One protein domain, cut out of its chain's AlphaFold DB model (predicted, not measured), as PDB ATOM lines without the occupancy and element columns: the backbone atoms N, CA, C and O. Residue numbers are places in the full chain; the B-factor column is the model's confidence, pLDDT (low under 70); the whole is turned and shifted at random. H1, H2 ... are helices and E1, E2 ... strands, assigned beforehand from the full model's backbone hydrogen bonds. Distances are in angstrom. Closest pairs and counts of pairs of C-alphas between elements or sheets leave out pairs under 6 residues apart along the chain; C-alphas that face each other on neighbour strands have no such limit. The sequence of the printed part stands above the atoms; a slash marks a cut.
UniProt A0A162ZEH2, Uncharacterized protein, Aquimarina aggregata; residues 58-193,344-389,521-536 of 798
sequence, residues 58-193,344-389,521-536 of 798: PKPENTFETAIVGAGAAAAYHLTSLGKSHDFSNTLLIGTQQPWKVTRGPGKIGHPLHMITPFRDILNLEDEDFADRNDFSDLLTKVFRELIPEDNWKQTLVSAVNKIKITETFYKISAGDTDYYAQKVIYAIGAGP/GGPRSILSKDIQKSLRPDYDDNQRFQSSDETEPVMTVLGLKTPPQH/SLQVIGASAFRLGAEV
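What this domain is: This is residues 58 to 193, 344 to 389 and 521 to 536 of the 798 residues of an uncharacterized protein of Aquimarina aggregata (UniProt A0A162ZEH2). A strongly twisted, branched sheet of eight strands makes the core: E7 bends sharply, its first part beside E6, with E5 beyond E6, and its later part between E1 and E10, with E2 beyond E1 and E9 and then E8 beyond E10. H1 packs over this sheet, H4 packs on H1, and a small head of E3, E4, H2 and H3 lies at the start of H4; residues 370 to 375 stick out. The 198 printed residues, mixed in class, hold seven named helices and ten named strands, in the order E1 H1 E2 E3 H2 H3 E4 H4 E5 E6 E7 H5 H6 E8 E9 E10 H7. The large sheet has parallel and antiparallel pairs; the whole is compact, with a radius of gyration of the C-alphas of 17.5 A and spans of 53 by 45 by 35 A.

Where its parts are: E1, residues 63 to 69, starts at C-alpha 63 (234.049, 217.639, 180.406). H1 is residues 73 to 81, E2 91 to 94, E3 108 to 112, H2 113 to 116, H3 120 to 123 and E4 130 to 132. H4, residues 133 to 147, is 21.4 A long. E5, residues 158 to 165, is 19.9 A, E6, 169 to 175, 19.1 A, and E7, 178 to 187, 18.2 A. H5 is residues 346 to 349, H6 352 to 357, E8 359 to 362, E9 380 to 384, E10 522 to 525, and H7, 528 to 531, ends at C-alpha 531 (236.208, 194.935, 160.900).

How they stand to each other: E1, H1 and E2 form a strand-helix-strand unit, two parallel neighbours joined through a helix, with a right-handed crossover; N 68 and O 92 are 2.8 A apart. E1 is parallel to E7, with N 67 and O 184 at 2.8 A. H1 is on the sheet at a height of 8.9 A, over E7. H1 and H4 touch, closest at the C-alphas of Ala 76 and Leu 140, 6.0 A. E3 and E4 are antiparallel, with N 109 and O 131 at 2.8 A. H2 and H3 are close but not clearly touching, at 7.2 A between C-alphas 114 and 120. E5, E6 and E7 form a meander, each strand the antiparallel neighbour of the one before; N 162 and O 172 are 2.9 A apart, N 173 and O 180 2.8 A. E7 bends by 107 degrees at residue 183. H5 and H6 are on the same face of the large sheet, while H7 only grazes it with residues 528 to 530. E8 and E9 form a hairpin, with N 361 and O 382 at 2.8 A. E10 is antiparallel to E9, with N 383 and O 524 at 2.8 A, and parallel to E7, with N 523 and O 185 at 2.9 A. In H1, H4 and H6 every O i to N i+4 pair is within hydrogen-bond range; H2, H3, H5 and H7 are too short for one.

The domain as a whole: The C-alphas of Pro 58 and Asp 372, the two farthest apart, are 56.0 A apart. Residues 194 to 343 and 390 to 520 are not printed; the C-alpha gaps are 7.1 A and 12.0 A. Links E2 to E3 and E8 to E9 are long. Mean pLDDT of the printed part is 75.5; 61 residues are under 70, among them 118 to 129, 359 to 383 and 524 to 536.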
ATOM      1  N   PRO A  58     231.911 217.242 191.776       59.56
ATOM      2  CA  PRO A  58     232.799 217.972 190.883       59.56
ATOM      3  C   PRO A  58     232.852 217.238 189.539       59.56
ATOM      4  O   PRO A  58     233.262 216.079 189.478       59.56
ATOM      5  N   LYS A  59     232.392 217.899 188.467       65.12
ATOM      6  CA  LYS A  59     232.652 217.418 187.110       65.12
ATOM      7  C   LYS A  59     234.168 217.457 186.896       65.12
ATOM      8  O   LYS A  59     234.789 218.431 187.331       65.12
ATOM      9  N   PRO A  60     234.761 216.444 186.252       74.75
ATOM     10  CA  PRO A  60     236.145 216.533 185.817       74.75
ATOM     11  C   PRO A  60     236.367 217.811 185.005       74.75
ATOM     12  O   PRO A  60     235.479 218.255 184.269       74.75
ATOM     13  N   GLU A  61     237.552 218.401 185.113       82.19
ATOM     14  CA  GLU A  61     237.974 219.411 184.142       82.19
ATOM     15  C   GLU A  61     237.941 218.804 182.725       82.19
ATOM     16  O   GLU A  61     238.092 217.591 182.566       82.19
ATOM     17  N   ASN A  62     237.709 219.626 181.695       91.50
ATOM     18  CA  ASN A  62     237.585 219.181 180.297       91.50
ATOM     19  C   ASN A  62     236.437 218.180 180.045       91.50
ATOM     20  O   ASN A  62     236.609 217.190 179.328       91.50
ATOM     21  N   THR A  63     235.266 218.432 180.642       93.25
ATOM     22  CA  THR A  63     234.049 217.639 180.406       93.25
ATOM     23  C   THR A  63     233.183 218.247 179.304       93.25
ATOM     24  O   THR A  63     232.839 219.425 179.367       93.25
ATOM     25  N   PHE A  64     232.766 217.408 178.362       94.38
ATOM     26  CA  PHE A  64     231.920 217.723 177.214       94.38
ATOM     27  C   PHE A  64     230.656 216.861 177.232       94.38
ATOM     28  O   PHE A  64     230.597 215.830 177.908       94.38
ATOM     29  N   GLU A  65     229.633 217.270 176.489       91.44
ATOM     30  CA  GLU A  65     228.462 216.416 176.272       91.44
ATOM     31  C   GLU A  65     228.829 215.299 175.294       91.44
ATOM     32  O   GLU A  65     228.712 214.113 175.605       91.44
ATOM     33  N   THR A  66     229.386 215.694 174.150       92.00
ATOM     34  CA  THR A  66     229.744 214.793 173.059       92.00
ATOM     35  C   THR A  66     231.208 214.978 172.689       92.00
ATOM     36  O   THR A  66     231.691 216.101 172.568       92.00
ATOM     37  N   ALA A  67     231.926 213.878 172.476       95.00
ATOM     38  CA  ALA A  67     233.257 213.898 171.889       95.00
ATOM     39  C   ALA A  67     233.300 213.093 170.593       95.00
ATOM     40  O   ALA A  67     232.915 211.926 170.556       95.00
ATOM     41  N   ILE A  68     233.827 213.698 169.537       93.25
ATOM     42  CA  ILE A  68     234.103 213.057 168.258       93.25
ATOM     43  C   ILE A  68     235.592 212.725 168.206       93.25
ATOM     44  O   ILE A  68     236.447 213.612 168.220       93.25
ATOM     45  N   VAL A  69     235.906 211.435 168.167       91.81
ATOM     46  CA  VAL A  69     237.272 210.908 168.126       91.81
ATOM     47  C   VAL A  69     237.616 210.559 166.684       91.81
ATOM     48  O   VAL A  69     237.116 209.582 166.139       91.81
ATOM     49  N   GLY A  70     238.482 211.361 166.078       89.38
ATOM     50  CA  GLY A  70     238.844 211.333 164.667       89.38
ATOM     51  C   GLY A  70     238.364 212.594 163.956       89.38
ATOM     52  O   GLY A  70     237.182 212.912 163.970       89.38
ATOM     53  N   ALA A  71     239.281 213.292 163.291       90.00
ATOM     54  CA  ALA A  71     238.967 214.410 162.410       90.00
ATOM     55  C   ALA A  71     239.127 213.918 160.971       90.00
ATOM     56  O   ALA A  71     240.122 214.205 160.322       90.00
ATOM     57  N   GLY A  72     238.195 213.099 160.492       87.81
ATOM     58  CA  GLY A  72     238.179 212.568 159.124       87.81
ATOM     59  C   GLY A  72     236.862 212.870 158.417       87.81
ATOM     60  O   GLY A  72     235.984 213.525 158.976       87.81
ATOM     61  N   ALA A  73     236.680 212.330 157.210       84.44
ATOM     62  CA  ALA A  73     235.439 212.504 156.449       84.44
ATOM     63  C   ALA A  73     234.202 212.080 157.266       84.44
ATOM     64  O   ALA A  73     233.247 212.840 157.365       84.44
ATOM     65  N   ALA A  74     234.275 210.937 157.962       83.75
ATOM     66  CA  ALA A  74     233.210 210.436 158.837       83.75
ATOM     67  C   ALA A  74     232.750 211.457 159.894       83.75
ATOM     68  O   ALA A  74     231.551 211.640 160.087       83.75
ATOM     69  N   ALA A  75     233.690 212.160 160.533       87.69
ATOM     70  CA  ALA A  75     233.372 213.193 161.514       87.69
ATOM     71  C   ALA A  75     232.681 214.397 160.869       87.69
ATOM     72  O   ALA A  75     231.683 214.882 161.391       87.69
ATOM     73  N   ALA A  76     233.173 214.855 159.713       87.25
ATOM     74  CA  ALA A  76     232.559 215.973 159.000       87.25
ATOM     75  C   ALA A  76     231.127 215.631 158.564       87.25
ATOM     76  O   ALA A  76     230.207 216.431 158.720       87.25
ATOM     77  N   TYR A  77     230.917 214.412 158.065       82.69
ATOM     78  CA  TYR A  77     229.594 213.940 157.674       82.69
ATOM     79  C   TYR A  77     228.637 213.900 158.860       82.69
ATOM     80  O   TYR A  77     227.550 214.465 158.759       82.69
ATOM     81  N   HIS A  78     229.073 213.345 159.994       83.19
ATOM     82  CA  HIS A  78     228.278 213.320 161.218       83.19
ATOM     83  C   HIS A  78     227.915 214.727 161.711       83.19
ATOM     84  O   HIS A  78     226.753 215.015 161.986       83.19
ATOM     85  N   LEU A  79     228.889 215.640 161.773       84.38
ATOM     86  CA  LEU A  79     228.634 217.010 162.220       84.38
ATOM     87  C   LEU A  79     227.591 217.694 161.353       84.38
ATOM     88  O   LEU A  79     226.638 218.284 161.851       84.38
ATOM     89  N   THR A  80     227.712 217.565 160.038       81.50
ATOM     90  CA  THR A  80     226.721 218.203 159.177       81.50
ATOM     91  C   THR A  80     225.383 217.496 159.178       81.50
ATOM     92  O   THR A  80     224.394 218.162 158.879       81.50
ATOM     93  N   SER A  81     225.311 216.187 159.455       74.94
ATOM     94  CA  SER A  81     224.026 215.484 159.547       74.94
ATOM     95  C   SER A  81     223.152 216.013 160.674       74.94
ATOM     96  O   SER A  81     221.935 215.963 160.553       74.94
ATOM     97  N   LEU A  82     223.759 216.598 161.708       78.06
ATOM     98  CA  LEU A  82     223.045 217.282 162.785       78.06
ATOM     99  C   LEU A  82     222.512 218.670 162.369       78.06
ATOM    100  O   LEU A  82     221.603 219.196 163.005       78.06
ATOM    101  N   GLY A  83     223.024 219.240 161.272       71.06
ATOM    102  CA  GLY A  83     222.586 220.521 160.714       71.06
ATOM    103  C   GLY A  83     223.207 221.753 161.388       71.06
ATOM    104  O   GLY A  83     223.761 221.683 162.480       71.06
ATOM    105  N   LYS A  84     223.110 222.917 160.724       75.50
ATOM    106  CA  LYS A  84     223.674 224.197 161.212       75.50
ATOM    107  C   LYS A  84     222.998 224.734 162.481       75.50
ATOM    108  O   LYS A  84     223.570 225.584 163.149       75.50
ATOM    109  N   SER A  85     221.778 224.288 162.778       77.62
ATOM    110  CA  SER A  85     221.019 224.701 163.962       77.62
ATOM    111  C   SER A  85     221.388 223.920 165.225       77.62
ATOM    112  O   SER A  85     220.904 224.266 166.298       77.62
ATOM    113  N   HIS A  86     222.186 222.855 165.108       83.50
ATOM    114  CA  HIS A  86     222.649 222.098 166.263       83.50
ATOM    115  C   HIS A  86     223.696 222.898 167.049       83.50
ATOM    116  O   HIS A  86     224.592 223.507 166.463       83.50
ATOM    117  N   ASP A  87     223.587 222.897 168.378       89.88
ATOM    118  CA  ASP A  87     224.538 223.585 169.251       89.88
ATOM    119  C   ASP A  87     225.773 222.712 169.513       89.88
ATOM    120  O   ASP A  87     225.746 221.766 170.299       89.88
ATOM    121  N   PHE A  88     226.885 223.057 168.870       92.69
ATOM    122  CA  PHE A  88     228.165 222.369 169.036       92.69
ATOM    123  C   PHE A  88     229.035 222.943 170.168       92.69
ATOM    124  O   PHE A  88     230.179 222.513 170.331       92.69
ATOM    125  N   SER A  89     228.531 223.886 170.978       92.94
ATOM    126  CA  SER A  89     229.308 224.541 172.046       92.94
ATOM    127  C   SER A  89     229.881 223.561 173.080       92.94
ATOM    128  O   SER A  89     230.979 223.782 173.592       92.94
ATOM    129  N   ASN A  90     229.197 222.436 173.317       94.25
ATOM    130  CA  ASN A  90     229.628 221.352 174.209       94.25
ATOM    131  C   ASN A  90     230.126 220.100 173.462       94.25
ATOM    132  O   ASN A  90     230.178 219.015 174.049       94.25
ATOM    133  N   THR A  91     230.489 220.235 172.184       95.56
ATOM    134  CA  THR A  91     231.063 219.151 171.377       95.56
ATOM    135  C   THR A  91     232.576 219.304 171.268       95.56
ATOM    136  O   THR A  91     233.065 220.318 170.778       95.56
ATOM    137  N   LEU A  92     233.312 218.278 171.690       97.12
ATOM    138  CA  LEU A  92     234.759 218.151 171.519       97.12
ATOM    139  C   LEU A  92     235.068 217.398 170.224       97.12
ATOM    140  O   LEU A  92     234.535 216.317 170.002       97.12
ATOM    141  N   LEU A  93     235.985 217.904 169.406       95.62
ATOM    142  CA  LEU A  93     236.560 217.171 168.279       95.62
ATOM    143  C   LEU A  93     238.035 216.901 168.573       95.62
ATOM    144  O   LEU A  93     238.805 217.838 168.758       95.62
ATOM    145  N   ILE A  94     238.459 215.637 168.582       94.62
ATOM    146  CA  ILE A  94     239.871 215.271 168.752       94.62
ATOM    147  C   ILE A  94     240.356 214.529 167.518       94.62
ATOM    148  O   ILE A  94     239.817 213.488 167.159       94.62
ATOM    149  N   GLY A  95     241.413 215.019 166.890       89.12
ATOM    150  CA  GLY A  95     242.055 214.330 165.782       89.12
ATOM    151  C   GLY A  95     243.074 215.215 165.092       89.12
ATOM    152  O   GLY A  95     242.905 216.431 165.015       89.12
ATOM    153  N   THR A  96     244.140 214.596 164.596       84.31
ATOM    154  CA  THR A  96     245.207 215.277 163.861       84.31
ATOM    155  C   THR A  96     244.735 215.773 162.492       84.31
ATOM    156  O   THR A  96     243.579 215.614 162.103       84.31
ATOM    157  N   GLN A  97     245.661 216.369 161.740       71.38
ATOM    158  CA  GLN A  97     245.439 216.796 160.364       71.38
ATOM    159  C   GLN A  97     244.831 215.680 159.493       71.38
ATOM    160  O   GLN A  97     245.149 214.501 159.656       71.38
ATOM    161  N   GLN A  98     243.964 216.083 158.559       79.50
ATOM    162  CA  GLN A  98     243.237 215.196 157.653       79.50
ATOM    163  C   GLN A  98     244.163 214.202 156.930       79.50
ATOM    164  O   GLN A  98     245.095 214.628 156.233       79.50
ATOM    165  N   PRO A  99     243.872 212.888 156.993       73.94
ATOM    166  CA  PRO A  99     244.717 211.878 156.370       73.94
ATOM    167  C   PRO A  99     244.733 211.995 154.844       73.94
ATOM    168  O   PRO A  99     245.703 211.576 154.230       73.94
ATOM    169  N   TRP A 100     243.711 212.591 154.218       79.56
ATOM    170  CA  TRP A 100     243.650 212.774 152.763       79.56
ATOM    171  C   TRP A 100     244.785 213.643 152.209       79.56
ATOM    172  O   TRP A 100     245.330 213.315 151.163       79.56
ATOM    173  N   LYS A 101     245.180 214.700 152.925       77.69
ATOM    174  CA  LYS A 101     246.238 215.628 152.494       77.69
ATOM    175  C   LYS A 101     247.633 215.166 152.900       77.69
ATOM    176  O   LYS A 101     248.572 215.277 152.121       77.69
ATOM    177  N   VAL A 102     247.770 214.643 154.119       75.62
ATOM    178  CA  VAL A 102     249.082 214.282 154.681       75.62
ATOM    179  C   VAL A 102     249.418 212.831 154.385       75.62
ATOM    180  O   VAL A 102     250.371 212.549 153.667       75.62
ATOM    181  N   THR A 103     248.628 211.902 154.921       76.19
ATOM    182  CA  THR A 103     248.935 210.471 154.875       76.19
ATOM    183  C   THR A 103     248.728 209.905 153.476       76.19
ATOM    184  O   THR A 103     249.620 209.276 152.944       76.19
ATOM    185  N   ARG A 104     247.607 210.163 152.807       75.31
ATOM    186  CA  ARG A 104     247.331 209.617 151.467       75.31
ATOM    187  C   ARG A 104     248.149 210.290 150.359       75.31
ATOM    188  O   ARG A 104     248.272 209.725 149.273       75.31
ATOM    189  N   GLY A 105     248.710 211.472 150.622       72.56
ATOM    190  CA  GLY A 105     249.402 212.284 149.622       72.56
ATOM    191  C   GLY A 105     248.468 212.856 148.549       72.56
ATOM    192  O   GLY A 105     247.257 212.613 148.576       72.56
ATOM    193  N   PRO A 106     249.013 213.606 147.580       73.56
ATOM    194  CA  PRO A 106     248.204 214.190 146.524       73.56
ATOM    195  C   PRO A 106     247.710 213.121 145.554       73.56
ATOM    196  O   PRO A 106     248.254 212.022 145.452       73.56
ATOM    197  N   GLY A 107     246.663 213.473 144.825       76.31
ATOM    198  CA  GLY A 107     245.963 212.580 143.922       76.31
ATOM    199  C   GLY A 107     244.474 212.859 143.975       76.31
ATOM    200  O   GLY A 107     244.010 213.717 144.724       76.31
ATOM    201  N   LYS A 108     243.719 212.097 143.193       78.38
ATOM    202  CA  LYS A 108     242.265 212.187 143.192       78.38
ATOM    203  C   LYS A 108     241.666 211.109 144.087       78.38
ATOM    204  O   LYS A 108     242.241 210.035 144.286       78.38
ATOM    205  N   ILE A 109     240.523 211.407 144.677       77.12
ATOM    206  CA  ILE A 109     239.660 210.413 145.301       77.12
ATOM    207  C   ILE A 109     238.932 209.705 144.160       77.12
ATOM    208  O   ILE A 109     238.539 210.343 143.186       77.12
ATOM    209  N   GLY A 110     238.740 208.390 144.269       69.50
ATOM    210  CA  GLY A 110     238.073 207.572 143.245       69.50
ATOM    211  C   GLY A 110     236.590 207.891 143.013       69.50
ATOM    212  O   GLY A 110     235.881 207.056 142.462       69.50
ATOM    213  N   HIS A 111     236.116 209.056 143.462       69.69
ATOM    214  CA  HIS A 111     234.735 209.503 143.383       69.69
ATOM    215  C   HIS A 111     234.657 210.994 143.018       69.69
ATOM    216  O   HIS A 111     235.469 211.786 143.515       69.69
ATOM    217  N   PRO A 112     233.676 211.385 142.187       72.25
ATOM    218  CA  PRO A 112     233.297 212.780 142.001       72.25
ATOM    219  C   PRO A 112     233.004 213.465 143.332       72.25
ATOM    220  O   PRO A 112     232.425 212.854 144.238       72.25
ATOM    221  N   LEU A 113     233.377 214.740 143.447       73.31
ATOM    222  CA  LEU A 113     233.232 215.496 144.693       73.31
ATOM    223  C   LEU A 113     231.775 215.532 145.179       73.31
ATOM    224  O   LEU A 113     231.531 215.344 146.372       73.31
ATOM    225  N   HIS A 114     230.812 215.630 144.260       70.50
ATOM    226  CA  HIS A 114     229.380 215.613 144.560       70.50
ATOM    227  C   HIS A 114     228.886 214.349 145.273       70.50
ATOM    228  O   HIS A 114     227.950 214.418 146.066       70.50
ATOM    229  N   MET A 115     229.521 213.199 145.029       68.38
ATOM    230  CA  MET A 115     229.130 211.929 145.654       68.38
ATOM    231  C   MET A 115     229.653 211.788 147.085       68.38
ATOM    232  O   MET A 115     229.141 210.982 147.859       68.38
ATOM    233  N   ILE A 116     230.712 212.523 147.428       71.62
ATOM    234  CA  ILE A 116     231.425 212.383 148.703       71.62
ATOM    235  C   ILE A 116     231.351 213.648 149.556       71.62
ATOM    236  O   ILE A 116     232.015 213.732 150.583       71.62
ATOM    237  N   THR A 117     230.556 214.636 149.165       74.25
ATOM    238  CA  THR A 117     230.493 215.924 149.858       74.25
ATOM    239  C   THR A 117     229.051 216.247 150.240       74.25
ATOM    240  O   THR A 117     228.315 216.772 149.405       74.25
ATOM    241  N   PRO A 118     228.623 216.007 151.496       62.38
ATOM    242  CA  PRO A 118     227.285 216.345 151.985       62.38
ATOM    243  C   PRO A 118     227.092 217.841 152.267       62.38
ATOM    244  O   PRO A 118     226.188 218.235 153.003       62.38
ATOM    245  N   PHE A 119     228.005 218.681 151.776       68.88
ATOM    246  CA  PHE A 119     228.090 220.105 152.098       68.88
ATOM    247  C   PHE A 119     227.876 220.981 150.864       68.88
ATOM    248  O   PHE A 119     228.220 222.159 150.911       68.88
ATOM    249  N   ARG A 120     227.356 220.430 149.757       64.38
ATOM    250  CA  ARG A 120     227.154 221.189 148.511       64.38
ATOM    251  C   ARG A 120     226.340 222.456 148.753       64.38
ATOM    252  O   ARG A 120     226.814 223.536 148.416       64.38
ATOM    253  N   ASP A 121     225.231 222.339 149.471       57.38
ATOM    254  CA  ASP A 121     224.364 223.480 149.805       57.38
ATOM    255  C   ASP A 121     225.006 224.441 150.814       57.38
ATOM    256  O   ASP A 121     224.666 225.618 150.898       57.38
ATOM    257  N   ILE A 122     225.958 223.945 151.610       56.69
ATOM    258  CA  ILE A 122     226.697 224.758 152.578       56.69
ATOM    259  C   ILE A 122     227.793 225.568 151.869       56.69
ATOM    260  O   ILE A 122     228.130 226.655 152.337       56.69
ATOM    261  N   LEU A 123     228.354 225.048 150.772       58.00
ATOM    262  CA  LEU A 123     229.616 225.516 150.195       58.00
ATOM    263  C   LEU A 123     229.527 225.971 148.728       58.00
ATOM    264  O   LEU A 123     230.538 226.449 148.221       58.00
ATOM    265  N   ASN A 124     228.355 225.892 148.083       62.50
ATOM    266  CA  ASN A 124     228.101 226.305 146.693       62.50
ATOM    267  C   ASN A 124     229.132 225.744 145.697       62.50
ATOM    268  O   ASN A 124     229.805 226.495 144.991       62.50
ATOM    269  N   LEU A 125     229.286 224.418 145.669       61.78
ATOM    270  CA  LEU A 125     230.245 223.734 144.793       61.78
ATOM    271  C   LEU A 125     229.571 223.305 143.478       61.78
ATOM    272  O   LEU A 125     228.566 222.596 143.513       61.78
ATOM    273  N   GLU A 126     230.133 223.688 142.329       59.50
ATOM    274  CA  GLU A 126     229.811 223.090 141.021       59.50
ATOM    275  C   GLU A 126     230.684 221.839 140.802       59.50
ATOM    276  O   GLU A 126     231.865 221.896 141.127       59.50
ATOM    277  N   ASP A 127     230.164 220.727 140.246       62.72
ATOM    278  CA  ASP A 127     231.020 219.579 139.870       62.72
ATOM    279  C   ASP A 127     230.598 218.862 138.588       62.72
ATOM    280  O   ASP A 127     229.425 218.516 138.438       62.72
ATOM    281  N   GLU A 128     231.610 218.437 137.823       58.88
ATOM    282  CA  GLU A 128     231.624 217.138 137.121       58.88
ATOM    283  C   GLU A 128     232.894 216.291 137.406       58.88
ATOM    284  O   GLU A 128     232.905 215.095 137.118       58.88
ATOM    285  N   ASP A 129     233.943 216.842 138.035       68.81
ATOM    286  CA  ASP A 129     235.242 216.163 138.175       68.81
ATOM    287  C   ASP A 129     235.425 215.346 139.476       68.81
ATOM    288  O   ASP A 129     234.802 215.570 140.519       68.81
ATOM    289  N   PHE A 130     236.350 214.379 139.425       74.69
ATOM    290  CA  PHE A 130     236.860 213.659 140.599       74.69
ATOM    291  C   PHE A 130     237.515 214.604 141.606       74.69
ATOM    292  O   PHE A 130     238.361 215.417 141.227       74.69
ATOM    293  N   ALA A 131     237.195 214.421 142.890       77.88
ATOM    294  CA  ALA A 131     237.707 215.267 143.962       77.88
ATOM    295  C   ALA A 131     239.229 215.148 144.110       77.88
ATOM    296  O   ALA A 131     239.753 214.045 144.284       77.88
ATOM    297  N   ASP A 132     239.940 216.275 144.110       85.25
ATOM    298  CA  ASP A 132     241.329 216.306 144.562       85.25
ATOM    299  C   ASP A 132     241.394 216.043 146.078       85.25
ATOM    300  O   ASP A 132     240.567 216.529 146.851       85.25
ATOM    301  N   ARG A 133     242.365 215.238 146.522       84.50
ATOM    302  CA  ARG A 133     242.514 214.861 147.937       84.50
ATOM    303  C   ARG A 133     242.835 216.059 148.833       84.50
ATOM    304  O   ARG A 133     242.385 216.078 149.981       84.50
ATOM    305  N   ASN A 134     243.595 217.038 148.340       85.56
ATOM    306  CA  ASN A 134     243.916 218.247 149.095       85.56
ATOM    307  C   ASN A 134     242.696 219.151 149.198       85.56
ATOM    308  O   ASN A 134     242.367 219.570 150.306       85.56
ATOM    309  N   ASP A 135     242.001 219.377 148.083       85.31
ATOM    310  CA  ASP A 135     240.794 220.204 148.066       85.31
ATOM    311  C   ASP A 135     239.715 219.593 148.960       85.31
ATOM    312  O   ASP A 135     239.135 220.277 149.803       85.31
ATOM    313  N   PHE A 136     239.517 218.274 148.873       86.50
ATOM    314  CA  PHE A 136     238.602 217.556 149.751       86.50
ATOM    315  C   PHE A 136     239.013 217.675 151.222       86.50
ATOM    316  O   PHE A 136     238.189 217.981 152.077       86.50
ATOM    317  N   SER A 137     240.294 217.492 151.545       88.38
ATOM    318  CA  SER A 137     240.812 217.683 152.905       88.38
ATOM    319  C   SER A 137     240.573 219.100 153.442       88.38
ATOM    320  O   SER A 137     240.212 219.279 154.612       88.38
ATOM    321  N   ASP A 138     240.811 220.113 152.617       87.81
ATOM    322  CA  ASP A 138     240.624 221.513 152.990       87.81
ATOM    323  C   ASP A 138     239.131 221.821 153.179       87.81
ATOM    324  O   ASP A 138     238.761 222.530 154.119       87.81
ATOM    325  N   LEU A 139     238.266 221.175 152.395       86.81
ATOM    326  CA  LEU A 139     236.818 221.205 152.566       86.81
ATOM    327  C   LEU A 139     236.366 220.619 153.908       86.81
ATOM    328  O   LEU A 139     235.613 221.263 154.638       86.81
ATOM    329  N   LEU A 140     236.859 219.429 154.271       88.19
ATOM    330  CA  LEU A 140     236.572 218.820 155.575       88.19
ATOM    331  C   LEU A 140     237.037 219.741 156.711       88.19
ATOM    332  O   LEU A 140     236.314 219.971 157.677       88.19
ATOM    333  N   THR A 141     238.229 220.322 156.564       90.19
ATOM    334  CA  THR A 141     238.797 221.266 157.535       90.19
ATOM    335  C   THR A 141     237.930 222.513 157.704       90.19
ATOM    336  O   THR A 141     237.752 222.989 158.827       90.19
ATOM    337  N   LYS A 142     237.365 223.030 156.608       89.88
ATOM    338  CA  LYS A 142     236.432 224.158 156.636       89.88
ATOM    339  C   LYS A 142     235.178 223.828 157.448       89.88
ATOM    340  O   LYS A 142     234.814 224.622 158.307       89.88
ATOM    341  N   VAL A 143     234.596 222.640 157.265       88.00
ATOM    342  CA  VAL A 143     233.428 222.187 158.047       88.00
ATOM    343  C   VAL A 143     233.715 222.195 159.548       88.00
ATOM    344  O   VAL A 143     232.907 222.708 160.317       88.00
ATOM    345  N   PHE A 144     234.869 221.678 159.983       91.19
ATOM    346  CA  PHE A 144     235.202 221.677 161.412       91.19
ATOM    347  C   PHE A 144     235.363 223.084 161.973       91.19
ATOM    348  O   PHE A 144     234.851 223.351 163.050       91.19
ATOM    349  N   ARG A 145     236.025 223.990 161.245       91.50
ATOM    350  CA  ARG A 145     236.204 225.382 161.686       91.50
ATOM    351  C   ARG A 145     234.894 226.166 161.748       91.50
ATOM    352  O   ARG A 145     234.788 227.083 162.550       91.50
ATOM    353  N   GLU A 146     233.935 225.847 160.883       89.69
ATOM    354  CA  GLU A 146     232.629 226.511 160.867       89.69
ATOM    355  C   GLU A 146     231.693 226.001 161.967       89.69
ATOM    356  O   GLU A 146     230.902 226.783 162.488       89.69
ATOM    357  N   LEU A 147     231.759 224.708 162.307       90.25
ATOM    358  CA  LEU A 147     230.807 224.085 163.234       90.25
ATOM    359  C   LEU A 147     231.347 223.899 164.654       90.25
ATOM    360  O   LEU A 147     230.572 223.986 165.599       90.25
ATOM    361  N   ILE A 148     232.641 223.634 164.831       93.94
ATOM    362  CA  ILE A 148     233.237 223.362 166.144       93.94
ATOM    363  C   ILE A 148     233.938 224.621 166.666       93.94
ATOM    364  O   ILE A 148     234.768 225.182 165.946       93.94
ATOM    365  N   PRO A 149     233.674 225.054 167.917       94.75
ATOM    366  CA  PRO A 149     234.439 226.131 168.541       94.75
ATOM    367  C   PRO A 149     235.944 225.847 168.491       94.75
ATOM    368  O   PRO A 149     236.368 224.720 168.741       94.75
ATOM    369  N   GLU A 150     236.761 226.863 168.210       92.75
ATOM    370  CA  GLU A 150     238.212 226.699 168.025       92.75
ATOM    371  C   GLU A 150     238.880 226.004 169.224       92.75
ATOM    372  O   GLU A 150     239.650 225.056 169.057       92.75
ATOM    373  N   ASP A 151     238.482 226.380 170.442       94.44
ATOM    374  CA  ASP A 151     238.975 225.779 171.684       94.44
ATOM    375  C   ASP A 151     238.537 224.322 171.886       94.44
ATOM    376  O   ASP A 151     239.142 223.607 172.686       94.44
ATOM    377  N   ASN A 152     237.532 223.846 171.155       95.56
ATOM    378  CA  ASN A 152     237.015 222.484 171.251       95.56
ATOM    379  C   ASN A 152     237.584 221.549 170.178       95.56
ATOM    380  O   ASN A 152     237.289 220.354 170.198       95.56
ATOM    381  N   TRP A 153     238.419 222.039 169.259       95.19
ATOM    382  CA  TRP A 153     239.116 221.179 168.308       95.19
ATOM    383  C   TRP A 153     240.564 220.929 168.742       95.19
ATOM    384  O   TRP A 153     241.429 221.802 168.696       95.19
ATOM    385  N   LYS A 154     240.852 219.695 169.161       95.06
ATOM    386  CA  LYS A 154     242.164 219.270 169.654       95.06
ATOM    387  C   LYS A 154     242.904 218.461 168.596       95.06
ATOM    388  O   LYS A 154     242.578 217.305 168.323       95.06
ATOM    389  N   GLN A 155     243.942 219.065 168.022       92.00
ATOM    390  CA  GLN A 155     244.775 218.452 166.985       92.00
ATOM    391  C   GLN A 155     245.850 217.532 167.574       92.00
ATOM    392  O   GLN A 155     247.042 217.817 167.519       92.00
ATOM    393  N   THR A 156     245.421 216.420 168.165       91.00
ATOM    394  CA  THR A 156     246.307 215.431 168.792       91.00
ATOM    395  C   THR A 156     245.835 214.005 168.502       91.00
ATOM    396  O   THR A 156     244.695 213.789 168.080       91.00
ATOM    397  N   LEU A 157     246.721 213.028 168.703       88.06
ATOM    398  CA  LEU A 157     246.388 211.611 168.601       88.06
ATOM    399  C   LEU A 157     245.716 211.141 169.889       88.06
ATOM    400  O   LEU A 157     246.210 211.380 170.993       88.06
ATOM    401  N   VAL A 158     244.610 210.420 169.731       90.62
ATOM    402  CA  VAL A 158     243.983 209.697 170.837       90.62
ATOM    403  C   VAL A 158     244.743 208.395 171.052       90.62
ATOM    404  O   VAL A 158     244.939 207.629 170.112       90.62
ATOM    405  N   SER A 159     245.170 208.151 172.287       90.88
ATOM    406  CA  SER A 159     245.882 206.933 172.681       90.88
ATOM    407  C   SER A 159     244.955 205.902 173.320       90.88
ATOM    408  O   SER A 159     245.200 204.707 173.190       90.88
ATOM    409  N   ALA A 160     243.882 206.344 173.984       91.38
ATOM    410  CA  ALA A 160     242.916 205.446 174.600       91.38
ATOM    411  C   ALA A 160     241.536 206.089 174.782       91.38
ATOM    412  O   ALA A 160     241.420 207.273 175.097       91.38
ATOM    413  N   VAL A 161     240.491 205.270 174.670       90.56
ATOM    414  CA  VAL A 161     239.125 205.594 175.094       90.56
ATOM    415  C   VAL A 161     238.673 204.527 176.081       90.56
ATOM    416  O   VAL A 161     238.597 203.342 175.752       90.56
ATOM    417  N   ASN A 162     238.365 204.956 177.303       90.12
ATOM    418  CA  ASN A 162     237.946 204.087 178.394       90.12
ATOM    419  C   ASN A 162     236.616 204.555 178.964       90.12
ATOM    420  O   ASN A 162     236.393 205.747 179.152       90.12
ATOM    421  N   LYS A 163     235.748 203.611 179.313       86.81
ATOM    422  CA  LYS A 163     234.532 203.914 180.062       86.81
ATOM    423  C   LYS A 163     234.887 204.005 181.544       86.81
ATOM    424  O   LYS A 163     235.493 203.082 182.083       86.81
ATOM    425  N   ILE A 164     234.529 205.105 182.192       83.44
ATOM    426  CA  ILE A 164     234.769 205.329 183.617       83.44
ATOM    427  C   ILE A 164     233.469 205.706 184.324       83.44
ATOM    428  O   ILE A 164     232.549 206.260 183.724       83.44
ATOM    429  N   LYS A 165     233.396 205.413 185.620       81.25
ATOM    430  CA  LYS A 165     232.285 205.819 186.479       81.25
ATOM    431  C   LYS A 165     232.851 206.618 187.642       81.25
ATOM    432  O   LYS A 165     233.608 206.066 188.435       81.25
ATOM    433  N   ILE A 166     232.507 207.901 187.716       70.50
ATOM    434  CA  ILE A 166     232.886 208.772 188.839       70.50
ATOM    435  C   ILE A 166     231.654 208.952 189.725       70.50
ATOM    436  O   ILE A 166     231.592 208.419 190.829       70.50
ATOM    437  N   THR A 167     230.637 209.616 189.181       67.19
ATOM    438  CA  THR A 167     229.290 209.751 189.758       67.19
ATOM    439  C   THR A 167     228.247 209.398 188.707       67.19
ATOM    440  O   THR A 167     227.402 208.533 188.928       67.19
ATOM    441  N   GLU A 168     228.415 209.977 187.523       74.25
ATOM    442  CA  GLU A 168     227.838 209.529 186.262       74.25
ATOM    443  C   GLU A 168     228.873 208.720 185.467       74.25
ATOM    444  O   GLU A 168     230.076 208.701 185.774       74.25
ATOM    445  N   THR A 169     228.381 208.001 184.465       81.25
ATOM    446  CA  THR A 169     229.213 207.278 183.510       81.25
ATOM    447  C   THR A 169     229.737 208.269 182.471       81.25
ATOM    448  O   THR A 169     228.958 208.954 181.823       81.25
ATOM    449  N   PHE A 170     231.054 208.320 182.291       88.81
ATOM    450  CA  PHE A 170     231.709 209.106 181.246       88.81
ATOM    451  C   PHE A 170     232.634 208.210 180.426       88.81
ATOM    452  O   PHE A 170     233.115 207.172 180.890       88.81
ATOM    453  N   TYR A 171     232.952 208.651 179.220       89.94
ATOM    454  CA  TYR A 171     234.100 208.173 178.474       89.94
ATOM    455  C   TYR A 171     235.283 209.091 178.760       89.94
ATOM    456  O   TYR A 171     235.225 210.292 178.510       89.94
ATOM    457  N   LYS A 172     236.356 208.510 179.292       94.50
ATOM    458  CA  LYS A 172     237.666 209.139 179.422       94.50
ATOM    459  C   LYS A 172     238.440 208.932 178.125       94.50
ATOM    460  O   LYS A 172     238.654 207.790 177.715       94.50
ATOM    461  N   ILE A 173     238.876 210.025 177.515       95.12
ATOM    462  CA  ILE A 173     239.591 210.053 176.243       95.12
ATOM    463  C   ILE A 173     240.981 210.624 176.505       95.12
ATOM    464  O   ILE A 173     241.124 211.810 176.793       95.12
ATOM    465  N   SER A 174     241.998 209.773 176.425       94.81
ATOM    466  CA  SER A 174     243.391 210.171 176.622       94.81
ATOM    467  C   SER A 174     243.989 210.587 175.282       94.81
ATOM    468  O   SER A 174     244.003 209.794 174.336       94.81
ATOM    469  N   ALA A 175     244.448 211.834 175.185       93.25
ATOM    470  CA  ALA A 175     244.969 212.398 173.947       93.25
ATOM    471  C   ALA A 175     246.148 213.349 174.215       93.25
ATOM    472  O   ALA A 175     245.997 214.399 174.844       93.25
ATOM    473  N   GLY A 176     247.338 212.985 173.729       90.06
ATOM    474  CA  GLY A 176     248.591 213.602 174.179       90.06
ATOM    475  C   GLY A 176     248.762 213.477 175.699       90.06
ATOM    476  O   GLY A 176     248.527 212.407 176.257       90.06
ATOM    477  N   ASP A 177     249.103 214.585 176.356       92.12
ATOM    478  CA  ASP A 177     249.276 214.663 177.816       92.12
ATOM    479  C   ASP A 177     247.990 215.080 178.557       92.12
ATOM    480  O   ASP A 177     248.027 215.429 179.736       92.12
ATOM    481  N   THR A 178     246.844 215.117 177.869       94.62
ATOM    482  CA  THR A 178     245.571 215.597 178.427       94.62
ATOM    483  C   THR A 178     244.495 214.521 178.364       94.62
ATOM    484  O   THR A 178     244.334 213.825 177.361       94.62
ATOM    485  N   ASP A 179     243.724 214.425 179.442       95.25
ATOM    486  CA  ASP A 179     242.514 213.618 179.500       95.25
ATOM    487  C   ASP A 179     241.278 214.505 179.309       95.25
ATOM    488  O   ASP A 179     241.133 215.547 179.953       95.25
ATOM    489  N   TYR A 180     240.379 214.050 178.442       95.75
ATOM    490  CA  TYR A 180     239.079 214.655 178.178       95.75
ATOM    491  C   TYR A 180     237.966 213.707 178.616       95.75
ATOM    492  O   TYR A 180     238.148 212.486 178.632       95.75
ATOM    493  N   TYR A 181     236.800 214.256 178.945       94.56
ATOM    494  CA  TYR A 181     235.658 213.478 179.413       94.56
ATOM    495  C   TYR A 181     234.419 213.826 178.597       94.56
ATOM    496  O   TYR A 181     234.154 214.999 178.364       94.56
ATOM    497  N   ALA A 182     233.652 212.825 178.176       93.56
ATOM    498  CA  ALA A 182     232.395 213.045 177.465       93.56
ATOM    499  C   ALA A 182     231.319 212.042 177.878       93.56
ATOM    500  O   ALA A 182     231.634 210.909 178.246       93.56
ATOM    501  N   GLN A 183     230.051 212.451 177.831       88.25
ATOM    502  CA  GLN A 183     228.925 211.540 178.071       88.25
ATOM    503  C   GLN A 183     228.702 210.638 176.854       88.25
ATOM    504  O   GLN A 183     228.493 209.432 177.006       88.25
ATOM    505  N   LYS A 184     228.853 211.212 175.654       87.44
ATOM    506  CA  LYS A 184     228.732 210.520 174.372       87.44
ATOM    507  C   LYS A 184     230.048 210.538 173.605       87.44
ATOM    508  O   LYS A 184     230.759 211.543 173.602       87.44
ATOM    509  N   VAL A 185     230.376 209.434 172.934       88.31
ATOM    510  CA  VAL A 185     231.553 209.354 172.054       88.31
ATOM    511  C   VAL A 185     231.156 208.890 170.665       88.31
ATOM    512  O   VAL A 185     230.656 207.783 170.500       88.31
ATOM    513  N   ILE A 186     231.451 209.703 169.659       87.19
ATOM    514  CA  ILE A 186     231.355 209.323 168.251       87.19
ATOM    515  C   ILE A 186     232.754 208.977 167.765       87.19
ATOM    516  O   ILE A 186     233.670 209.796 167.772       87.19
ATOM    517  N   TYR A 187     232.938 207.740 167.348       84.38
ATOM    518  CA  TYR A 187     234.213 207.187 166.948       84.38
ATOM    519  C   TYR A 187     234.328 207.200 165.419       84.38
ATOM    520  O   TYR A 187     233.657 206.439 164.723       84.38
ATOM    521  N   ALA A 188     235.178 208.092 164.911       87.56
ATOM    522  CA  ALA A 188     235.288 208.509 163.515       87.56
ATOM    523  C   ALA A 188     236.750 208.557 163.010       87.56
ATOM    524  O   ALA A 188     237.093 209.346 162.127       87.56
ATOM    525  N   ILE A 189     237.637 207.716 163.555       81.12
ATOM    526  CA  ILE A 189     239.083 207.715 163.245       81.12
ATOM    527  C   ILE A 189     239.454 207.115 161.875       81.12
ATOM    528  O   ILE A 189     240.615 207.144 161.475       81.12
ATOM    529  N   GLY A 190     238.482 206.561 161.147       79.38
ATOM    530  CA  GLY A 190     238.724 205.845 159.896       79.38
ATOM    531  C   GLY A 190     239.356 204.465 160.101       79.38
ATOM    532  O   GLY A 190     239.413 203.943 161.214       79.38
ATOM    533  N   ALA A 191     239.784 203.852 158.995       74.31
ATOM    534  CA  ALA A 191     240.227 202.457 158.957       74.31
ATOM    535  C   ALA A 191     241.583 202.205 159.644       74.31
ATOM    536  O   ALA A 191     241.888 201.060 159.946       74.31
ATOM    537  N   GLY A 192     242.372 203.247 159.914       78.44
ATOM    538  CA  GLY A 192     243.737 203.112 160.423       78.44
ATOM    539  C   GLY A 192     244.791 202.946 159.314       78.44
ATOM    540  O   GLY A 192     244.465 203.060 158.125       78.44
ATOM    541  N   PRO A 193     246.066 202.737 159.696       82.12
ATOM    542  CA  PRO A 193     247.180 202.540 158.763       82.12
ATOM    543  C   PRO A 193     247.054 201.209 158.012       82.12
ATOM    544  O   PRO A 193     246.208 200.390 158.344       82.12
ATOM    545  N   GLY A 344     246.769 204.385 166.080       76.06
ATOM    546  CA  GLY A 344     245.753 205.072 165.272       76.06
ATOM    547  C   GLY A 344     244.749 204.127 164.603       76.06
ATOM    548  O   GLY A 344     243.875 204.590 163.876       76.06
ATOM    549  N   GLY A 345     244.858 202.822 164.853       80.12
ATOM    550  CA  GLY A 345     243.902 201.798 164.463       80.12
ATOM    551  C   GLY A 345     242.738 201.673 165.464       80.12
ATOM    552  O   GLY A 345     242.893 201.951 166.658       80.12
ATOM    553  N   PRO A 346     241.551 201.222 165.021       77.38
ATOM    554  CA  PRO A 346     240.366 201.118 165.880       77.38
ATOM    555  C   PRO A 346     240.520 200.254 167.135       77.38
ATOM    556  O   PRO A 346     240.016 200.612 168.203       77.38
ATOM    557  N   ARG A 347     241.237 199.129 167.041       80.94
ATOM    558  CA  ARG A 347     241.465 198.231 168.184       80.94
ATOM    559  C   ARG A 347     242.574 198.723 169.107       80.94
ATOM    560  O   ARG A 347     242.599 198.304 170.263       80.94
ATOM    561  N   SER A 348     243.443 199.623 168.640       83.62
ATOM    562  CA  SER A 348     244.541 200.162 169.448       83.62
ATOM    563  C   SER A 348     244.071 201.194 170.480       83.62
ATOM    564  O   SER A 348     244.761 201.419 171.468       83.62
ATOM    565  N   ILE A 349     242.920 201.838 170.248       85.38
ATOM    566  CA  ILE A 349     242.424 202.958 171.066       85.38
ATOM    567  C   ILE A 349     241.253 202.545 171.965       85.38
ATOM    568  O   ILE A 349     241.165 202.989 173.112       85.38
ATOM    569  N   LEU A 350     240.318 201.730 171.467       85.19
ATOM    570  CA  LEU A 350     239.152 201.322 172.253       85.19
ATOM    571  C   LEU A 350     239.542 200.270 173.293       85.19
ATOM    572  O   LEU A 350     240.178 199.273 172.958       85.19
ATOM    573  N   SER A 351     239.101 200.427 174.542       84.88
ATOM    574  CA  SER A 351     239.301 199.379 175.548       84.88
ATOM    575  C   SER A 351     238.595 198.070 175.156       84.88
ATOM    576  O   SER A 351     237.546 198.078 174.504       84.88
ATOM    577  N   LYS A 352     239.131 196.920 175.591       82.62
ATOM    578  CA  LYS A 352     238.541 195.596 175.299       82.62
ATOM    579  C   LYS A 352     237.084 195.476 175.754       82.62
ATOM    580  O   LYS A 352     236.310 194.758 175.127       82.62
ATOM    581  N   ASP A 353     236.714 196.160 176.832       80.00
ATOM    582  CA  ASP A 353     235.347 196.139 177.353       80.00
ATOM    583  C   ASP A 353     234.388 196.903 176.440       80.00
ATOM    584  O   ASP A 353     233.298 196.408 176.151       80.00
ATOM    585  N   ILE A 354     234.818 198.056 175.911       80.69
ATOM    586  CA  ILE A 354     234.046 198.792 174.906       80.69
ATOM    587  C   ILE A 354     233.898 197.934 173.652       80.69
ATOM    588  O   ILE A 354     232.768 197.716 173.222       80.69
ATOM    589  N   GLN A 355     234.995 197.378 173.127       79.31
ATOM    590  CA  GLN A 355     234.972 196.536 171.922       79.31
ATOM    591  C   GLN A 355     233.965 195.379 172.043       79.31
ATOM    592  O   GLN A 355     233.164 195.161 171.141       79.31
ATOM    593  N   LYS A 356     233.927 194.686 173.190       78.06
ATOM    594  CA  LYS A 356     232.965 193.595 173.453       78.06
ATOM    595  C   LYS A 356     231.511 194.060 173.571       78.06
ATOM    596  O   LYS A 356     230.588 193.261 173.390       78.06
ATOM    597  N   SER A 357     231.296 195.320 173.938       74.50
ATOM    598  CA  SER A 357     229.963 195.899 174.127       74.50
ATOM    599  C   SER A 357     229.356 196.484 172.852       74.50
ATOM    600  O   SER A 357     228.154 196.718 172.831       74.50
ATOM    601  N   LEU A 358     230.147 196.688 171.796       72.56
ATOM    602  CA  LEU A 358     229.655 197.216 170.525       72.56
ATOM    603  C   LEU A 358     228.636 196.263 169.882       72.56
ATOM    604  O   LEU A 358     228.800 195.040 169.900       72.56
ATOM    605  N   ARG A 359     227.571 196.830 169.324       69.06
ATOM    606  CA  ARG A 359     226.501 196.144 168.591       69.06
ATOM    607  C   ARG A 359     226.249 196.876 167.279       69.06
ATOM    608  O   ARG A 359     226.423 198.088 167.277       69.06
ATOM    609  N   PRO A 360     225.860 196.199 166.189       63.06
ATOM    610  CA  PRO A 360     225.464 196.888 164.967       63.06
ATOM    611  C   PRO A 360     224.337 197.894 165.228       63.06
ATOM    612  O   PRO A 360     223.413 197.615 165.988       63.06
ATOM    613  N   ASP A 361     224.457 199.068 164.622       63.47
ATOM    614  CA  ASP A 361     223.425 200.099 164.553       63.47
ATOM    615  C   ASP A 361     222.826 200.025 163.148       63.47
ATOM    616  O   ASP A 361     223.545 200.241 162.167       63.47
ATOM    617  N   TYR A 362     221.566 199.615 163.042       61.38
ATOM    618  CA  TYR A 362     220.913 199.332 161.766       61.38
ATOM    619  C   TYR A 362     220.138 200.550 161.254       61.38
ATOM    620  O   TYR A 362     219.677 201.392 162.023       61.38
ATOM    621  N   ASP A 363     219.993 200.649 159.935       59.47
ATOM    622  CA  ASP A 363     219.026 201.536 159.301       59.47
ATOM    623  C   ASP A 363     217.629 200.935 159.450       59.47
ATOM    624  O   ASP A 363     217.105 200.279 158.548       59.47
ATOM    625  N   ASP A 364     217.035 201.158 160.618       50.94
ATOM    626  CA  ASP A 364     215.703 200.654 160.958       50.94
ATOM    627  C   ASP A 364     214.607 201.214 160.029       50.94
ATOM    628  O   ASP A 364     213.514 200.657 159.951       50.94
ATOM    629  N   ASN A 365     214.908 202.276 159.268       52.28
ATOM    630  CA  ASN A 365     214.000 202.884 158.295       52.28
ATOM    631  C   ASN A 365     214.178 202.348 156.863       52.28
ATOM    632  O   ASN A 365     213.524 202.858 155.956       52.28
ATOM    633  N   GLN A 366     215.051 201.354 156.649       49.50
ATOM    634  CA  GLN A 366     215.213 200.627 155.381       49.50
ATOM    635  C   GLN A 366     215.411 201.524 154.145       49.50
ATOM    636  O   GLN A 366     215.012 201.167 153.036       49.50
ATOM    637  N   ARG A 367     216.066 202.679 154.298       48.25
ATOM    638  CA  ARG A 367     216.197 203.681 153.226       48.25
ATOM    639  C   ARG A 367     217.053 203.203 152.049       48.25
ATOM    640  O   ARG A 367     217.059 203.850 151.007       48.25
ATOM    641  N   PHE A 368     217.774 202.092 152.207       46.06
ATOM    642  CA  PHE A 368     218.784 201.605 151.260       46.06
ATOM    643  C   PHE A 368     218.505 200.220 150.658       46.06
ATOM    644  O   PHE A 368     219.428 199.585 150.148       46.06
ATOM    645  N   GLN A 369     217.261 199.733 150.690       47.47
ATOM    646  CA  GLN A 369     216.920 198.491 149.988       47.47
ATOM    647  C   GLN A 369     217.052 198.651 148.473       47.47
ATOM    648  O   GLN A 369     216.507 199.585 147.881       47.47
ATOM    649  N   SER A 370     217.755 197.712 147.835       42.66
ATOM    650  CA  SER A 370     217.671 197.568 146.383       42.66
ATOM    651  C   SER A 370     216.298 197.002 146.011       42.66
ATOM    652  O   SER A 370     215.686 196.270 146.788       42.66
ATOM    653  N   SER A 371     215.807 197.342 144.821       43.44
ATOM    654  CA  SER A 371     214.495 196.918 144.312       43.44
ATOM    655  C   SER A 371     214.325 195.404 144.158       43.44
ATOM    656  O   SER A 371     213.195 194.950 143.979       43.44
ATOM    657  N   ASP A 372     215.418 194.646 144.227       44.81
ATOM    658  CA  ASP A 372     215.485 193.266 143.745       44.81
ATOM    659  C   ASP A 372     215.587 192.233 144.883       44.81
ATOM    660  O   ASP A 372     215.572 191.029 144.627       44.81
ATOM    661  N   GLU A 373     215.663 192.673 146.143       44.22
ATOM    662  CA  GLU A 373     215.825 191.795 147.307       44.22
ATOM    663  C   GLU A 373     214.489 191.611 148.045       44.22
ATOM    664  O   GLU A 373     213.852 192.566 148.485       44.22
ATOM    665  N   THR A 374     214.037 190.357 148.153       41.12
ATOM    666  CA  THR A 374     212.755 189.975 148.776       41.12
ATOM    667  C   THR A 374     212.802 189.945 150.304       41.12
ATOM    668  O   THR A 374     211.757 189.832 150.941       41.12
ATOM    669  N   GLU A 375     213.991 190.054 150.897       42.31
ATOM    670  CA  GLU A 375     214.176 190.188 152.340       42.31
ATOM    671  C   GLU A 375     214.678 191.592 152.683       42.31
ATOM    672  O   GLU A 375     215.531 192.129 151.969       42.31
ATOM    673  N   PRO A 376     214.194 192.203 153.781       43.22
ATOM    674  CA  PRO A 376     214.669 193.505 154.189       43.22
ATOM    675  C   PRO A 376     216.130 193.416 154.607       43.22
ATOM    676  O   PRO A 376     216.457 192.985 155.715       43.22
ATOM    677  N   VAL A 377     217.025 193.866 153.732       46.56
ATOM    678  CA  VAL A 377     218.422 194.031 154.104       46.56
ATOM    679  C   VAL A 377     218.507 195.147 155.132       46.56
ATOM    680  O   VAL A 377     218.415 196.336 154.816       46.56
ATOM    681  N   MET A 378     218.731 194.758 156.384       46.78
ATOM    682  CA  MET A 378     219.081 195.689 157.443       46.78
ATOM    683  C   MET A 378     220.498 196.213 157.179       46.78
ATOM    684  O   MET A 378     221.497 195.528 157.409       46.78
ATOM    685  N   THR A 379     220.586 197.436 156.655       49.09
ATOM    686  CA  THR A 379     221.869 198.100 156.395       49.09
ATOM    687  C   THR A 379     222.492 198.512 157.720       49.09
ATOM    688  O   THR A 379     221.863 199.206 158.509       49.09
ATOM    689  N   VAL A 380     223.732 198.104 157.989       52.88
ATOM    690  CA  VAL A 380     224.452 198.546 159.193       52.88
ATOM    691  C   VAL A 380     225.032 199.942 158.947       52.88
ATOM    692  O   VAL A 380     225.909 200.120 158.102       52.88
ATOM    693  N   LEU A 381     224.558 200.933 159.701       54.34
ATOM    694  CA  LEU A 381     225.022 202.324 159.661       54.34
ATOM    695  C   LEU A 381     226.293 202.539 160.497       54.34
ATOM    696  O   LEU A 381     227.120 203.400 160.180       54.34
ATOM    697  N   GLY A 382     226.477 201.739 161.548       62.41
ATOM    698  CA  GLY A 382     227.616 201.828 162.458       62.41
ATOM    699  C   GLY A 382     227.595 200.751 163.539       62.41
ATOM    700  O   GLY A 382     226.899 199.748 163.415       62.41
ATOM    701  N   LEU A 383     228.358 200.949 164.615       62.84
ATOM    702  CA  LEU A 383     228.200 200.185 165.855       62.84
ATOM    703  C   LEU A 383     227.794 201.123 166.989       62.84
ATOM    704  O   LEU A 383     228.272 202.246 167.037       62.84
ATOM    705  N   LYS A 384     227.011 200.663 167.958       74.88
ATOM    706  CA  LYS A 384     226.732 201.388 169.199       74.88
ATOM    707  C   LYS A 384     226.920 200.511 170.426       74.88
ATOM    708  O   LYS A 384     226.765 199.293 170.364       74.88
ATOM    709  N   THR A 385     227.261 201.108 171.561       69.88
ATOM    710  CA  THR A 385     227.121 200.424 172.852       69.88
ATOM    711  C   THR A 385     225.658 200.490 173.286       69.88
ATOM    712  O   THR A 385     225.125 201.600 173.311       69.88
ATOM    713  N   PRO A 386     225.013 199.366 173.646       64.88
ATOM    714  CA  PRO A 386     223.629 199.384 174.089       64.88
ATOM    715  C   PRO A 386     223.483 200.200 175.386       64.88
ATOM    716  O   PRO A 386     224.438 200.254 176.179       64.88
ATOM    717  N   PRO A 387     222.311 200.820 175.602       57.25
ATOM    718  CA  PRO A 387     222.021 201.572 176.814       57.25
ATOM    719  C   PRO A 387     222.188 200.727 178.088       57.25
ATOM    720  O   PRO A 387     222.107 199.497 178.073       57.25
ATOM    721  N   GLN A 388     222.494 201.380 179.213       52.69
ATOM    722  CA  GLN A 388     222.914 200.729 180.462       52.69
ATOM    723  C   GLN A 388     221.766 200.188 181.322       52.69
ATOM    724  O   GLN A 388     222.030 199.614 182.389       52.69
ATOM    725  N   HIS A 389     220.509 200.327 180.908       49.50
ATOM    726  CA  HIS A 389     219.419 199.744 181.679       49.50
ATOM    727  C   HIS A 389     219.475 198.214 181.653       49.50
ATOM    728  O   HIS A 389     219.645 197.581 180.612       49.50
ATOM    729  N   SER A 521     226.073 207.082 175.423       72.94
ATOM    730  CA  SER A 521     226.252 206.209 174.257       72.94
ATOM    731  C   SER A 521     227.616 206.395 173.584       72.94
ATOM    732  O   SER A 521     228.160 207.494 173.498       72.94
ATOM    733  N   LEU A 522     228.199 205.299 173.093       72.50
ATOM    734  CA  LEU A 522     229.312 205.347 172.146       72.50
ATOM    735  C   LEU A 522     228.837 204.798 170.808       72.50
ATOM    736  O   LEU A 522     228.331 203.678 170.772       72.50
ATOM    737  N   GLN A 523     229.027 205.569 169.740       75.12
ATOM    738  CA  GLN A 523     228.694 205.207 168.364       75.12
ATOM    739  C   GLN A 523     229.977 205.166 167.524       75.12
ATOM    740  O   GLN A 523     230.771 206.095 167.558       75.12
ATOM    741  N   VAL A 524     230.206 204.099 166.768       64.81
ATOM    742  CA  VAL A 524     231.302 203.926 165.811       64.81
ATOM    743  C   VAL A 524     230.738 204.056 164.409       64.81
ATOM    744  O   VAL A 524     229.862 203.285 164.033       64.81
ATOM    745  N   ILE A 525     231.264 204.992 163.625       66.31
ATOM    746  CA  ILE A 525     230.782 205.269 162.269       66.31
ATOM    747  C   ILE A 525     231.861 204.952 161.221       66.31
ATOM    748  O   ILE A 525     233.037 205.283 161.391       66.31
ATOM    749  N   GLY A 526     231.463 204.314 160.114       56.50
ATOM    750  CA  GLY A 526     232.321 204.028 158.952       56.50
ATOM    751  C   GLY A 526     232.967 202.632 158.912       56.50
ATOM    752  O   GLY A 526     232.660 201.761 159.716       56.50
ATOM    753  N   ALA A 527     233.878 202.426 157.949       47.97
ATOM    754  CA  ALA A 527     234.579 201.169 157.602       47.97
ATOM    755  C   ALA A 527     234.986 200.268 158.774       47.97
ATOM    756  O   ALA A 527     234.889 199.041 158.734       47.97
ATOM    757  N   SER A 528     235.484 200.914 159.820       44.94
ATOM    758  CA  SER A 528     236.055 200.301 161.010       44.94
ATOM    759  C   SER A 528     235.021 199.536 161.828       44.94
ATOM    760  O   SER A 528     235.390 198.593 162.519       44.94
ATOM    761  N   ALA A 529     233.739 199.896 161.711       47.16
ATOM    762  CA  ALA A 529     232.619 199.183 162.315       47.16
ATOM    763  C   ALA A 529     232.578 197.709 161.875       47.16
ATOM    764  O   ALA A 529     232.496 196.815 162.710       47.16
ATOM    765  N   PHE A 530     232.724 197.436 160.576       43.62
ATOM    766  CA  PHE A 530     232.617 196.075 160.038       43.62
ATOM    767  C   PHE A 530     233.774 195.171 160.489       43.62
ATOM    768  O   PHE A 530     233.565 194.018 160.858       43.62
ATOM    769  N   ARG A 531     235.002 195.706 160.539       45.72
ATOM    770  CA  ARG A 531     236.208 194.935 160.900       45.72
ATOM    771  C   ARG A 531     236.401 194.723 162.401       45.72
ATOM    772  O   ARG A 531     237.144 193.833 162.799       45.72
ATOM    773  N   LEU A 532     235.727 195.505 163.244       41.47
ATOM    774  CA  LEU A 532     235.667 195.253 164.687       41.47
ATOM    775  C   LEU A 532     234.770 194.046 165.039       41.47
ATOM    776  O   LEU A 532     234.811 193.587 166.179       41.47
ATOM    777  N   GLY A 533     233.987 193.530 164.078       41.31
ATOM    778  CA  GLY A 533     232.940 192.530 164.302       41.31
ATOM    779  C   GLY A 533     233.184 191.094 163.813       41.31
ATOM    780  O   GLY A 533     232.386 190.238 164.186       41.31
ATOM    781  N   ALA A 534     234.226 190.770 163.026       31.38
ATOM    782  CA  ALA A 534     234.401 189.394 162.520       31.38
ATOM    783  C   ALA A 534     235.835 189.011 162.086       31.38
ATOM    784  O   ALA A 534     236.393 189.595 161.164       31.38
ATOM    785  N   GLU A 535     236.366 187.931 162.668       30.19
ATOM    786  CA  GLU A 535     237.214 186.932 161.992       30.19
ATOM    787  C   GLU A 535     236.688 185.545 162.419       30.19
ATOM    788  O   GLU A 535     236.407 185.385 163.607       30.19
ATOM    789  N   VAL A 536     236.501 184.588 161.484       32.66
ATOM    790  CA  VAL A 536     236.686 183.105 161.599       32.66
ATOM    791  C   VAL A 536     236.077 182.364 160.372       32.66
ATOM    792  O   VAL A 536     235.239 182.899 159.650       32.66
TER     793      VAL A 536